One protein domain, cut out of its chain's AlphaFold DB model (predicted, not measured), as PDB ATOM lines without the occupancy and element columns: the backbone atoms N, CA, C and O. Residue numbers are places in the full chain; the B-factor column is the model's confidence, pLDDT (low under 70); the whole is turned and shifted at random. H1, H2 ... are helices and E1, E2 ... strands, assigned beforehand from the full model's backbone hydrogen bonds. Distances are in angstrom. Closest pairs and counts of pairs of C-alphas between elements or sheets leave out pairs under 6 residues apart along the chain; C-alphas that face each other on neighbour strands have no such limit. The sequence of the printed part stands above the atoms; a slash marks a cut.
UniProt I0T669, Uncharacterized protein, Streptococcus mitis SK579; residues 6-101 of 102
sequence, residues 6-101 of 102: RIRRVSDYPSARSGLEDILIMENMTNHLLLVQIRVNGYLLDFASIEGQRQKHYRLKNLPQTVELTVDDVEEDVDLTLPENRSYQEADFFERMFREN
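What this domain is: This is residues 6 to 101 of the 102 residues of an uncharacterized protein of Streptococcus mitis SK579 (UniProt I0T669). The domain is a small sandwich of two strongly twisted, three-stranded sheets, E1 E2 E5 and E4 E3 E6, face to face with their strands crossed. The tip of the hairpin E1 and E2 sticks out beyond the sandwich, past a bend in E1, while H1 sits beside the edge strand E4 and H2 reaches out at the end of the printed part. The 96 printed residues hold six named strands and then two named helices, in the order E1 E2 E3 E4 E5 E6 H1 H2; both sheets are antiparallel and the class is mixed, helices and strands. The whole is compact, with a radius of gyration of the C-alphas of 14.0 A, and flat, spanning 42 by 40 by 20 A.

Where its parts are: E1, residues 6 to 14, begins with C-alpha 6 at (224.422, 146.338, 138.950), bends by 81 degrees at residue 11 and measures 20.7 A. E2, residues 20 to 28, is 24.4 A long. E3, residues 33 to 40, measures 22.9 A, and E4, residues 43 to 51, 24.4 A, ending with C-alpha 51 at (229.711, 150.790, 151.038). E5 is residues 55 to 59, 13.1 A, and E6 residues 69 to 73, 13.8 A. H1, residues 83 to 89, is 10.8 A long; H2, residues 93 to 99, is 10.1 A long and ends with C-alpha 99 at (197.343, 158.974, 139.701).

How they stand to each other: The facing parts of the two sheets are 9.6 A apart centre to centre, with strands at 49 degrees. In the first sheet, E1 and E2 stand at 157 degrees, with N 8 and O 25 at 2.9 A; E2 and E5 stand at 145 degrees, with N 24 and O 58 at 2.8 A. In the other, the hairpin E3 and E4 has N 36 and O 48 at 2.8 A, and E3 and E6 have N 39 and O 70 at 2.9 A. Between the sheets, the closest C-alphas of E2 and E4 are those of Asn 28 and Ile 50, 6.3 A. H1 is on the sheet E4 E3 E6 at the sheet's level, at a height over the sheet of 0.6 A; its closest C-alphas with E4 are those of Tyr 43 and Glu 84, 4.6 A. H2 only grazes that sheet with residues 93 to 94. H1 and H2 are close but not clearly touching, with Ser 87 and Phe 93 closest at 6.0 A between C-alphas, and about perpendicular at 76 degrees. Every O i to N i+4 pair is within hydrogen-bond range in H2, but 0 of 3 in H1, where 2 of 4 O i to N i+3 pairs are.

The domain as a whole: The two C-alphas farthest apart, those of Asn 31 and Glu 100, are 42.3 A apart. The printed part has no cut and no long link. Mean pLDDT of the printed part is 86.6; residues 18, 88 to 89, 91 and 100 to 101 are under 70.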
ATOM      1  N   ARG A   6     225.426 147.177 139.607       94.81
ATOM      2  CA  ARG A   6     224.422 146.338 138.950       94.81
ATOM      3  C   ARG A   6     223.073 146.543 139.617       94.81
ATOM      4  O   ARG A   6     222.983 146.533 140.844       94.81
ATOM      5  N   ILE A   7     222.018 146.675 138.820       94.38
ATOM      6  CA  ILE A   7     220.662 146.882 139.335       94.38
ATOM      7  C   ILE A   7     219.680 145.817 138.869       94.38
ATOM      8  O   ILE A   7     219.795 145.263 137.777       94.38
ATOM      9  N   ARG A   8     218.683 145.541 139.711       93.81
ATOM     10  CA  ARG A   8     217.543 144.687 139.373       93.81
ATOM     11  C   ARG A   8     216.306 145.110 140.154       93.81
ATOM     12  O   ARG A   8     216.357 145.191 141.377       93.81
ATOM     13  N   ARG A   9     215.180 145.300 139.466       92.88
ATOM     14  CA  ARG A   9     213.861 145.427 140.101       92.88
ATOM     15  C   ARG A   9     213.262 144.041 140.348       92.88
ATOM     16  O   ARG A   9     213.368 143.165 139.490       92.88
ATOM     17  N   VAL A  10     212.663 143.839 141.515       91.50
ATOM     18  CA  VAL A  10     211.996 142.598 141.927       91.50
ATOM     19  C   VAL A  10     210.647 142.963 142.528       91.50
ATOM     20  O   VAL A  10     210.591 143.545 143.604       91.50
ATOM     21  N   SER A  11     209.577 142.622 141.820       86.81
ATOM     22  CA  SER A  11     208.211 143.078 142.111       86.81
ATOM     23  C   SER A  11     207.451 142.152 143.072       86.81
ATOM     24  O   SER A  11     206.359 142.481 143.531       86.81
ATOM     25  N   ASP A  12     208.017 140.979 143.350       85.62
ATOM     26  CA  ASP A  12     207.463 139.886 144.144       85.62
ATOM     27  C   ASP A  12     208.375 139.514 145.327       85.62
ATOM     28  O   ASP A  12     208.457 138.355 145.742       85.62
ATOM     29  N   TYR A  13     209.085 140.492 145.895       84.94
ATOM     30  CA  TYR A  13     210.024 140.216 146.975       84.94
ATOM     31  C   TYR A  13     209.286 139.863 148.279       84.94
ATOM     32  O   TYR A  13     208.433 140.639 148.726       84.94
ATOM     33  N   PRO A  14     209.597 138.726 148.932       83.25
ATOM     34  CA  PRO A  14     208.926 138.332 150.167       83.25
ATOM     35  C   PRO A  14     209.196 139.327 151.300       83.25
ATOM     36  O   PRO A  14     210.341 139.532 151.706       83.25
ATOM     37  N   SER A  15     208.140 139.922 151.855       79.75
ATOM     38  CA  SER A  15     208.254 140.795 153.026       79.75
ATOM     39  C   SER A  15     208.112 140.018 154.336       79.75
ATOM     40  O   SER A  15     207.317 139.083 154.458       79.75
ATOM     41  N   ALA A  16     208.826 140.462 155.374       75.25
ATOM     42  CA  ALA A  16     208.736 139.878 156.714       75.25
ATOM     43  C   ALA A  16     207.358 140.070 157.385       75.25
ATOM     44  O   ALA A  16     207.073 139.431 158.395       75.25
ATOM     45  N   ARG A  17     206.504 140.958 156.855       74.12
ATOM     46  CA  ARG A  17     205.189 141.305 157.425       74.12
ATOM     47  C   ARG A  17     204.008 140.623 156.729       74.12
ATOM     48  O   ARG A  17     202.875 141.005 156.998       74.12
ATOM     49  N   SER A  18     204.266 139.597 155.913       64.38
ATOM     50  CA  SER A  18     203.292 138.962 155.013       64.38
ATOM     51  C   SER A  18     202.840 139.915 153.898       64.38
ATOM     52  O   SER A  18     202.176 140.920 154.137       64.38
ATOM     53  N   GLY A  19     203.242 139.608 152.664       79.88
ATOM     54  CA  GLY A  19     202.987 140.424 151.475       79.88
ATOM     55  C   GLY A  19     204.185 140.451 150.530       79.88
ATOM     56  O   GLY A  19     205.308 140.148 150.944       79.88
ATOM     57  N   LEU A  20     203.935 140.812 149.273       83.44
ATOM     58  CA  LEU A  20     204.966 141.024 148.260       83.44
ATOM     59  C   LEU A  20     205.337 142.507 148.221       83.44
ATOM     60  O   LEU A  20     204.461 143.374 148.254       83.44
ATOM     61  N   GLU A  21     206.631 142.792 148.173       86.75
ATOM     62  CA  GLU A  21     207.160 144.140 148.011       86.75
ATOM     63  C   GLU A  21     207.844 144.281 146.658       86.75
ATOM     64  O   GLU A  21     208.513 143.369 146.176       86.75
ATOM     65  N   ASP A  22     207.688 145.462 146.072       89.88
ATOM     66  CA  ASP A  22     208.467 145.881 144.922       89.88
ATOM     67  C   ASP A  22     209.747 146.545 145.422       89.88
ATOM     68  O   ASP A  22     209.710 147.523 146.180       89.88
ATOM     69  N   ILE A  23     210.886 145.970 145.054       92.62
ATOM     70  CA  ILE A  23     212.196 146.431 145.493       92.62
ATOM     71  C   ILE A  23     213.130 146.637 144.310       92.62
ATOM     72  O   ILE A  23     213.124 145.903 143.325       92.62
ATOM     73  N   LEU A  24     214.003 147.617 144.455       94.44
ATOM     74  CA  LEU A  24     215.191 147.811 143.653       94.44
ATOM     75  C   LEU A  24     216.385 147.251 144.433       94.44
ATOM     76  O   LEU A  24     216.722 147.728 145.517       94.44
ATOM     77  N   ILE A  25     217.019 146.222 143.885       95.19
ATOM     78  CA  ILE A  25     218.283 145.678 144.377       95.19
ATOM     79  C   ILE A  25     219.408 146.388 143.635       95.19
ATOM     80  O   ILE A  25     219.440 146.380 142.404       95.19
ATOM     81  N   MET A  26     220.329 146.971 144.392       95.94
ATOM     82  CA  MET A  26     221.522 147.646 143.890       95.94
ATOM     83  C   MET A  26     222.758 146.947 144.440       95.94
ATOM     84  O   MET A  26     222.912 146.839 145.656       95.94
ATOM     85  N   GLU A  27     223.633 146.471 143.567       95.81
ATOM     86  CA  GLU A  27     224.879 145.794 143.911       95.81
ATOM     87  C   GLU A  27     226.059 146.696 143.554       95.81
ATOM     88  O   GLU A  27     226.289 146.985 142.380       95.81
ATOM     89  N   ASN A  28     226.806 147.147 144.562       95.12
ATOM     90  CA  ASN A  28     228.061 147.855 144.335       95.12
ATOM     91  C   ASN A  28     229.132 146.834 143.938       95.12
ATOM     92  O   ASN A  28     229.432 145.903 144.687       95.12
ATOM     93  N   MET A  29     229.705 147.011 142.751       94.69
ATOM     94  CA  MET A  29     230.733 146.126 142.200       94.69
ATOM     95  C   MET A  29     232.151 146.549 142.624       94.69
ATOM     96  O   MET A  29     233.132 145.864 142.325       94.69
ATOM     97  N   THR A  30     232.275 147.668 143.338       91.88
ATOM     98  CA  THR A  30     233.535 148.258 143.803       91.88
ATOM     99  C   THR A  30     233.765 148.006 145.296       91.88
ATOM    100  O   THR A  30     232.836 147.761 146.059       91.88
ATOM    101  N   ASN A  31     235.021 148.107 145.740       93.00
ATOM    102  CA  ASN A  31     235.378 148.012 147.163       93.00
ATOM    103  C   ASN A  31     235.207 149.336 147.930       93.00
ATOM    104  O   ASN A  31     235.505 149.387 149.121       93.00
ATOM    105  N   HIS A  32     234.765 150.402 147.265       91.81
ATOM    106  CA  HIS A  32     234.665 151.741 147.839       91.81
ATOM    107  C   HIS A  32     233.209 152.116 148.117       91.81
ATOM    108  O   HIS A  32     232.282 151.400 147.738       91.81
ATOM    109  N   LEU A  33     233.006 153.236 148.808       93.00
ATOM    110  CA  LEU A  33     231.694 153.857 148.920       93.00
ATOM    111  C   LEU A  33     231.232 154.311 147.533       93.00
ATOM    112  O   LEU A  33     231.935 155.078 146.880       93.00
ATOM    113  N   LEU A  34     230.049 153.863 147.122       93.69
ATOM    114  CA  LEU A  34     229.367 154.356 145.934       93.69
ATOM    115  C   LEU A  34     228.140 155.163 146.362       93.69
ATOM    116  O   LEU A  34     227.320 154.671 147.146       93.69
ATOM    117  N   LEU A  35     228.031 156.394 145.867       94.19
ATOM    118  CA  LEU A  35     226.846 157.231 146.009       94.19
ATOM    119  C   LEU A  35     226.086 157.177 144.694       94.19
ATOM    120  O   LEU A  35     226.664 157.415 143.644       94.19
ATOM    121  N   VAL A  36     224.801 156.850 144.744       93.69
ATOM    122  CA  VAL A  36     223.978 156.742 143.543       93.69
ATOM    123  C   VAL A  36     222.734 157.595 143.648       93.69
ATOM    124  O   VAL A  36     222.143 157.720 144.724       93.69
ATOM    125  N   GLN A  37     222.326 158.156 142.516       93.50
ATOM    126  CA  GLN A  37     221.016 158.764 142.338       93.50
ATOM    127  C   GLN A  37     220.060 157.722 141.761       93.50
ATOM    128  O   GLN A  37     220.412 156.991 140.838       93.50
ATOM    129  N   ILE A  38     218.847 157.661 142.297       93.44
ATOM    130  CA  ILE A  38     217.764 156.818 141.791       93.44
ATOM    131  C   ILE A  38     216.778 157.749 141.098       93.44
ATOM    132  O   ILE A  38     216.292 158.694 141.723       93.44
ATOM    133  N   ARG A  39     216.473 157.500 139.824       93.12
ATOM    134  CA  ARG A  39     215.521 158.309 139.054       93.12
ATOM    135  C   ARG A  39     214.375 157.474 138.514       93.12
ATOM    136  O   ARG A  39     214.541 156.303 138.185       93.12
ATOM    137  N   VAL A  40     213.215 158.112 138.403       91.25
ATOM    138  CA  VAL A  40     212.003 157.567 137.791       91.25
ATOM    139  C   VAL A  40     211.588 158.491 136.654       91.25
ATOM    140  O   VAL A  40     211.258 159.651 136.900       91.25
ATOM    141  N   ASN A  41     211.593 157.998 135.414       90.56
ATOM    142  CA  ASN A  41     211.310 158.790 134.208       90.56
ATOM    143  C   ASN A  41     212.120 160.110 134.166       90.56
ATOM    144  O   ASN A  41     211.580 161.167 133.848       90.56
ATOM    145  N   GLY A  42     213.393 160.065 134.578       90.81
ATOM    146  CA  GLY A  42     214.289 161.228 134.658       90.81
ATOM    147  C   GLY A  42     214.188 162.068 135.943       90.81
ATOM    148  O   GLY A  42     215.139 162.777 136.270       90.81
ATOM    149  N   TYR A  43     213.111 161.944 136.722       91.19
ATOM    150  CA  TYR A  43     212.927 162.672 137.984       91.19
ATOM    151  C   TYR A  43     213.660 161.992 139.140       91.19
ATOM    152  O   TYR A  43     213.577 160.775 139.302       91.19
ATOM    153  N   LEU A  44     214.353 162.769 139.967       91.56
ATOM    154  CA  LEU A  44     215.099 162.288 141.123       91.56
ATOM    155  C   LEU A  44     214.155 161.748 142.200       91.56
ATOM    156  O   LEU A  44     213.351 162.487 142.770       91.56
ATOM    157  N   LEU A  45     214.267 160.456 142.486       91.06
ATOM    158  CA  LEU A  45     213.501 159.788 143.529       91.06
ATOM    159  C   LEU A  45     214.226 159.806 144.869       91.06
ATOM    160  O   LEU A  45     213.577 160.043 145.878       91.06
ATOM    161  N   ASP A  46     215.523 159.491 144.889       90.50
ATOM    162  CA  ASP A  46     216.324 159.402 146.116       90.50
ATOM    163  C   ASP A  46     217.823 159.336 145.811       90.50
ATOM    164  O   ASP A  46     218.234 159.061 144.680       90.50
ATOM    165  N   PHE A  47     218.630 159.507 146.853       91.69
ATOM    166  CA  PHE A  47     220.043 159.169 146.875       91.69
ATOM    167  C   PHE A  47     220.293 157.965 147.778       91.69
ATOM    168  O   PHE A  47     219.748 157.840 148.875       91.69
ATOM    169  N   ALA A  48     221.193 157.080 147.362       92.81
ATOM    170  CA  ALA A  48     221.594 155.939 148.169       92.81
ATOM    171  C   ALA A  48     223.113 155.792 148.216       92.81
ATOM    172  O   ALA A  48     223.800 155.870 147.209       92.81
ATOM    173  N   SER A  49     223.630 155.495 149.404       93.81
ATOM    174  CA  SER A  49     225.005 155.043 149.597       93.81
ATOM    175  C   SER A  49     225.087 153.521 149.710       93.81
ATOM    176  O   SER A  49     224.238 152.899 150.367       93.81
ATOM    177  N   ILE A  50     226.109 152.922 149.097       94.69
ATOM    178  CA  ILE A  50     226.425 151.492 149.190       94.69
ATOM    179  C   ILE A  50     227.926 151.349 149.448       94.69
ATOM    180  O   ILE A  50     228.742 151.651 148.583       94.69
ATOM    181  N   GLU A  51     228.304 150.911 150.648       94.31
ATOM    182  CA  GLU A  51     229.711 150.790 151.038       94.31
ATOM    183  C   GLU A  51     230.259 149.379 150.796       94.31
ATOM    184  O   GLU A  51     229.756 148.395 151.353       94.31
ATOM    185  N   GLY A  52     231.321 149.308 149.987       93.75
ATOM    186  CA  GLY A  52     231.995 148.065 149.623       93.75
ATOM    187  C   GLY A  52     231.168 147.178 148.692       93.75
ATOM    188  O   GLY A  52     230.057 147.529 148.291       93.75
ATOM    189  N   GLN A  53     231.705 145.996 148.378       95.12
ATOM    190  CA  GLN A  53     231.059 145.029 147.487       95.12
ATOM    191  C   GLN A  53     229.861 144.361 148.169       95.12
ATOM    192  O   GLN A  53     229.965 143.274 148.744       95.12
ATOM    193  N   ARG A  54     228.725 145.058 148.179       95.25
ATOM    194  CA  ARG A  54     227.500 144.665 148.877       95.25
ATOM    195  C   ARG A  54     226.259 145.024 148.074       95.25
ATOM    196  O   ARG A  54     226.276 145.900 147.211       95.25
ATOM    197  N   GLN A  55     225.165 144.360 148.431       94.69
ATOM    198  CA  GLN A  55     223.835 144.653 147.918       94.69
ATOM    199  C   GLN A  55     223.061 145.541 148.894       94.69
ATOM    200  O   GLN A  55     223.115 145.348 150.111       94.69
ATOM    201  N   LYS A  56     222.309 146.496 148.351       94.62
ATOM    202  CA  LYS A  56     221.339 147.323 149.066       94.62
ATOM    203  C   LYS A  56     219.959 147.092 148.470       94.62
ATOM    204  O   LYS A  56     219.788 147.134 147.255       94.62
ATOM    205  N   HIS A  57     218.978 146.845 149.332       93.44
ATOM    206  CA  HIS A  57     217.581 146.709 148.932       93.44
ATOM    207  C   HIS A  57     216.868 148.032 149.198       93.44
ATOM    208  O   HIS A  57     216.865 148.526 150.327       93.44
ATOM    209  N   TYR A  58     216.276 148.599 148.157       91.75
ATOM    210  CA  TYR A  58     215.518 149.838 148.205       91.75
ATOM    211  C   TYR A  58     214.057 149.545 147.883       91.75
ATOM    212  O   TYR A  58     213.758 148.927 146.868       91.75
ATOM    213  N   ARG A  59     213.128 149.962 148.741       89.50
ATOM    214  CA  ARG A  59     211.704 149.679 148.538       89.50
ATOM    215  C   ARG A  59     211.083 150.705 147.596       89.50
ATOM    216  O   ARG A  59     211.048 151.888 147.916       89.50
ATOM    217  N   LEU A  60     210.506 150.235 146.497       88.88
ATOM    218  CA  LEU A  60     209.754 151.053 145.553       88.88
ATOM    219  C   LEU A  60     208.287 151.081 145.997       88.88
ATOM    220  O   LEU A  60     207.564 150.090 145.895       88.88
ATOM    221  N   LYS A  61     207.829 152.205 146.552       80.44
ATOM    222  CA  LYS A  61     206.426 152.363 146.963       80.44
ATOM    223  C   LYS A  61     205.609 152.960 145.824       80.44
ATOM    224  O   LYS A  61     205.947 154.024 145.329       80.44
ATOM    225  N   ASN A  62     204.513 152.295 145.464       77.50
ATOM    226  CA  ASN A  62     203.476 152.827 144.569       77.50
ATOM    227  C   ASN A  62     203.961 153.232 143.160       77.50
ATOM    228  O   ASN A  62     203.300 154.018 142.486       77.50
ATOM    229  N   LEU A  63     205.075 152.664 142.685       83.56
ATOM    230  CA  LEU A  63     205.594 152.912 141.341       83.56
ATOM    231  C   LEU A  63     205.062 151.865 140.347       83.56
ATOM    232  O   LEU A  63     205.236 150.667 140.580       83.56
ATOM    233  N   PRO A  64     204.456 152.265 139.213       84.81
ATOM    234  CA  PRO A  64     204.073 151.324 138.163       84.81
ATOM    235  C   PRO A  64     205.275 150.523 137.635       84.81
ATOM    236  O   PRO A  64     206.414 150.987 137.652       84.81
ATOM    237  N   GLN A  65     205.035 149.308 137.137       83.94
ATOM    238  CA  GLN A  65     206.100 148.468 136.559       83.94
ATOM    239  C   GLN A  65     206.625 149.004 135.218       83.94
ATOM    240  O   GLN A  65     207.726 148.663 134.809       83.94
ATOM    241  N   THR A  66     205.851 149.866 134.556       86.25
ATOM    242  CA  THR A  66     206.158 150.444 133.242       86.25
ATOM    243  C   THR A  66     207.050 151.682 133.295       86.25
ATOM    244  O   THR A  66     207.388 152.211 132.244       86.25
ATOM    245  N   VAL A  67     207.371 152.194 134.487       87.94
ATOM    246  CA  VAL A  67     208.217 153.388 134.617       87.94
ATOM    247  C   VAL A  67     209.669 153.045 134.321       87.94
ATOM    248  O   VAL A  67     210.146 151.963 134.675       87.94
ATOM    249  N   GLU A  68     210.377 153.987 133.717       91.00
ATOM    250  CA  GLU A  68     211.817 153.901 133.540       91.00
ATOM    251  C   GLU A  68     212.500 154.188 134.878       91.00
ATOM    252  O   GLU A  68     212.300 155.246 135.471       91.00
ATOM    253  N   LEU A  69     213.286 153.227 135.364       92.00
ATOM    254  CA  LEU A  69     214.113 153.366 136.559       92.00
ATOM    255  C   LEU A  69     215.574 153.411 136.132       92.00
ATOM    256  O   LEU A  69     216.059 152.446 135.539       92.00
ATOM    257  N   THR A  70     216.272 154.486 136.483       93.19
ATOM    258  CA  THR A  70     217.725 154.576 136.303       93.19
ATOM    259  C   THR A  70     218.415 154.724 137.648       93.19
ATOM    260  O   THR A  70     217.855 155.267 138.608       93.19
ATOM    261  N   VAL A  71     219.625 154.179 137.728       93.94
ATOM    262  CA  VAL A  71     220.491 154.299 138.895       93.94
ATOM    263  C   VAL A  71     221.890 154.578 138.395       93.94
ATOM    264  O   VAL A  71     222.491 153.724 137.747       93.94
ATOM    265  N   ASP A  72     222.393 155.756 138.728       92.12
ATOM    266  CA  ASP A  72     223.666 156.251 138.219       92.12
ATOM    267  C   ASP A  72     224.546 156.722 139.375       92.12
ATOM    268  O   ASP A  72     224.041 157.175 140.406       92.12
ATOM    269  N   ASP A  73     225.860 156.601 139.199       91.50
ATOM    270  CA  ASP A  73     226.855 157.149 140.124       91.50
ATOM    271  C   ASP A  73     226.724 158.676 140.199       91.50
ATOM    272  O   ASP A  73     226.508 159.349 139.187       91.50
ATOM    273  N   VAL A  74     226.852 159.225 141.402       90.19
ATOM    274  CA  VAL A  74     226.903 160.670 141.624       90.19
ATOM    275  C   VAL A  74     228.360 161.103 141.487       90.19
ATOM    276  O   VAL A  74     229.100 161.168 142.467       90.19
ATOM    277  N   GLU A  75     228.780 161.359 140.248       80.44
ATOM    278  CA  GLU A  75     230.143 161.829 139.953       80.44
ATOM    279  C   GLU A  75     230.319 163.338 140.218       80.44
ATOM    280  O   GLU A  75     231.428 163.782 140.514       80.44
ATOM    281  N   GLU A  76     229.229 164.112 140.161       80.81
ATOM    282  CA  GLU A  76     229.187 165.566 140.374       80.81
ATOM    283  C   GLU A  76     228.018 165.966 141.293       80.81
ATOM    284  O   GLU A  76     227.073 165.197 141.494       80.81
ATOM    285  N   ASP A  77     228.066 167.185 141.841       84.00
ATOM    286  CA  ASP A  77     226.993 167.733 142.675       84.00
ATOM    287  C   ASP A  77     225.670 167.828 141.893       84.00
ATOM    288  O   ASP A  77     225.609 168.356 140.781       84.00
ATOM    289  N   VAL A  78     224.574 167.359 142.496       84.56
ATOM    290  CA  VAL A  78     223.242 167.429 141.879       84.56
ATOM    291  C   VAL A  78     222.578 168.769 142.192       84.56
ATOM    292  O   VAL A  78     222.268 169.066 143.346       84.56
ATOM    293  N   ASP A  79     222.295 169.561 141.154       87.75
ATOM    294  CA  ASP A  79     221.577 170.832 141.286       87.75
ATOM    295  C   ASP A  79     220.097 170.604 141.640       87.75
ATOM    296  O   ASP A  79     219.256 170.304 140.786       87.75
ATOM    297  N   LEU A  80     219.766 170.771 142.920       85.88
ATOM    298  CA  LEU A  80     218.406 170.628 143.445       85.88
ATOM    299  C   LEU A  80     217.470 171.783 143.047       85.88
ATOM    300  O   LEU A  80     216.278 171.733 143.352       85.88
ATOM    301  N   THR A  81     217.964 172.831 142.379       87.06
ATOM    302  CA  THR A  81     217.110 173.906 141.858       87.06
ATOM    303  C   THR A  81     216.382 173.493 140.581       87.06
ATOM    304  O   THR A  81     215.325 174.059 140.285       87.06
ATOM    305  N   LEU A  82     216.868 172.479 139.864       87.75
ATOM    306  CA  LEU A  82     216.204 171.950 138.675       87.75
ATOM    307  C   LEU A  82     214.888 171.246 139.046       87.75
ATOM    308  O   LEU A  82     214.874 170.474 140.010       87.75
ATOM    309  N   PRO A  83     213.779 171.480 138.313       85.56
ATOM    310  CA  PRO A  83     212.484 170.866 138.610       85.56
ATOM    311  C   PRO A  83     212.547 169.341 138.756       85.56
ATOM    312  O   PRO A  83     211.932 168.784 139.663       85.56
ATOM    313  N   GLU A  84     213.348 168.676 137.927       86.00
ATOM    314  CA  GLU A  84     213.491 167.219 137.904       86.00
ATOM    315  C   GLU A  84     214.204 166.677 139.147       86.00
ATOM    316  O   GLU A  84     214.078 165.497 139.458       86.00
ATOM    317  N   ASN A  85     214.947 167.517 139.871       88.19
ATOM    318  CA  ASN A  85     215.671 167.139 141.084       88.19
ATOM    319  C   ASN A  85     214.926 167.534 142.370       88.19
ATOM    320  O   ASN A  85     215.260 167.051 143.453       88.19
ATOM    321  N   ARG A  86     213.891 168.379 142.271       82.75
ATOM    322  CA  ARG A  86     213.067 168.785 143.424       82.75
ATOM    323  C   ARG A  86     212.128 167.686 143.908       82.75
ATOM    324  O   ARG A  86     211.759 167.698 145.079       82.75
ATOM    325  N   SER A  87     211.785 166.721 143.051       77.56
ATOM    326  CA  SER A  87     210.882 165.607 143.381       77.56
ATOM    327  C   SER A  87     211.328 164.803 144.604       77.56
ATOM    328  O   SER A  87     210.481 164.295 145.332       77.56
ATOM    329  N   TYR A  88     212.633 164.754 144.894       69.56
ATOM    330  CA  TYR A  88     213.170 164.126 146.103       69.56
ATOM    331  C   TYR A  88     212.619 164.723 147.411       69.56
ATOM    332  O   TYR A  88     212.513 164.038 148.426       69.56
ATOM    333  N   GLN A  89     212.263 166.009 147.405       68.44
ATOM    334  CA  GLN A  89     211.779 166.723 148.589       68.44
ATOM    335  C   GLN A  89     210.268 166.561 148.807       68.44
ATOM    336  O   GLN A  89     209.752 166.903 149.872       68.44
ATOM    337  N   GLU A  90     209.548 166.042 147.815       76.56
ATOM    338  CA  GLU A  90     208.094 165.972 147.814       76.56
ATOM    339  C   GLU A  90     207.625 164.527 148.015       76.56
ATOM    340  O   GLU A  90     207.561 163.737 147.076       76.56
ATOM    341  N   ALA A  91     207.239 164.193 149.253       67.12
ATOM    342  CA  ALA A  91     206.881 162.828 149.661       67.12
ATOM    343  C   ALA A  91     205.814 162.143 148.776       67.12
ATOM    344  O   ALA A  91     205.841 160.923 148.632       67.12
ATOM    345  N   ASP A  92     204.919 162.920 148.154       74.50
ATOM    346  CA  ASP A  92     203.795 162.410 147.355       74.50
ATOM    347  C   ASP A  92     203.927 162.692 145.844       74.50
ATOM    348  O   ASP A  92     202.983 162.425 145.094       74.50
ATOM    349  N   PHE A  93     205.049 163.249 145.368       80.62
ATOM    350  CA  PHE A  93     205.199 163.707 143.976       80.62
ATOM    351  C   PHE A  93     204.855 162.613 142.956       80.62
ATOM    352  O   PHE A  93     203.986 162.788 142.097       80.62
ATOM    353  N   PHE A  94     205.482 161.444 143.096       77.44
ATOM    354  CA  PHE A  94     205.272 160.319 142.185       77.44
ATOM    355  C   PHE A  94     203.867 159.729 142.308       77.44
ATOM    356  O   PHE A  94     203.271 159.350 141.301       77.44
ATOM    357  N   GLU A  95     203.294 159.696 143.516       77.19
ATOM    358  CA  GLU A  95     201.918 159.227 143.690       77.19
ATOM    359  C   GLU A  95     200.924 160.099 142.923       77.19
ATOM    360  O   GLU A  95     200.010 159.566 142.295       77.19
ATOM    361  N   ARG A  96     201.102 161.424 142.941       81.00
ATOM    362  CA  ARG A  96     200.261 162.354 142.172       81.00
ATOM    363  C   ARG A  96     200.462 162.165 140.673       81.00
ATOM    364  O   ARG A  96     199.489 161.942 139.957       81.00
ATOM    365  N   MET A  97     201.718 162.138 140.230       79.56
ATOM    366  CA  MET A  97     202.067 162.012 138.813       79.56
ATOM    367  C   MET A  97     201.500 160.736 138.170       79.56
ATOM    368  O   MET A  97     201.003 160.776 137.045       79.56
ATOM    369  N   PHE A  98     201.494 159.605 138.883       74.12
ATOM    370  CA  PHE A  98     200.926 158.354 138.362       74.12
ATOM    371  C   PHE A  98     199.420 158.183 138.611       74.12
ATOM    372  O   PHE A  98     198.804 157.333 137.968       74.12
ATOM    373  N   ARG A  99     198.807 158.959 139.515       71.94
ATOM    374  CA  ARG A  99     197.343 158.974 139.701       71.94
ATOM    375  C   ARG A  99     196.626 159.778 138.628       71.94
ATOM    376  O   ARG A  99     195.556 159.363 138.210       71.94
ATOM    377  N   GLU A 100     197.198 160.895 138.194       60.12
ATOM    378  CA  GLU A 100     196.593 161.761 137.171       60.12
ATOM    379  C   GLU A 100     196.607 161.132 135.767       60.12
ATOM    380  O   GLU A 100     195.835 161.529 134.903       60.12
ATOM    381  N   ASN A 101     197.445 160.111 135.557       52.69
ATOM    382  CA  ASN A 101     197.601 159.391 134.290       52.69
ATOM    383  C   ASN A 101     196.842 158.040 134.236       52.69
ATOM    384  O   ASN A 101     197.186 157.181 133.421       52.69
TER     385      ASN A 101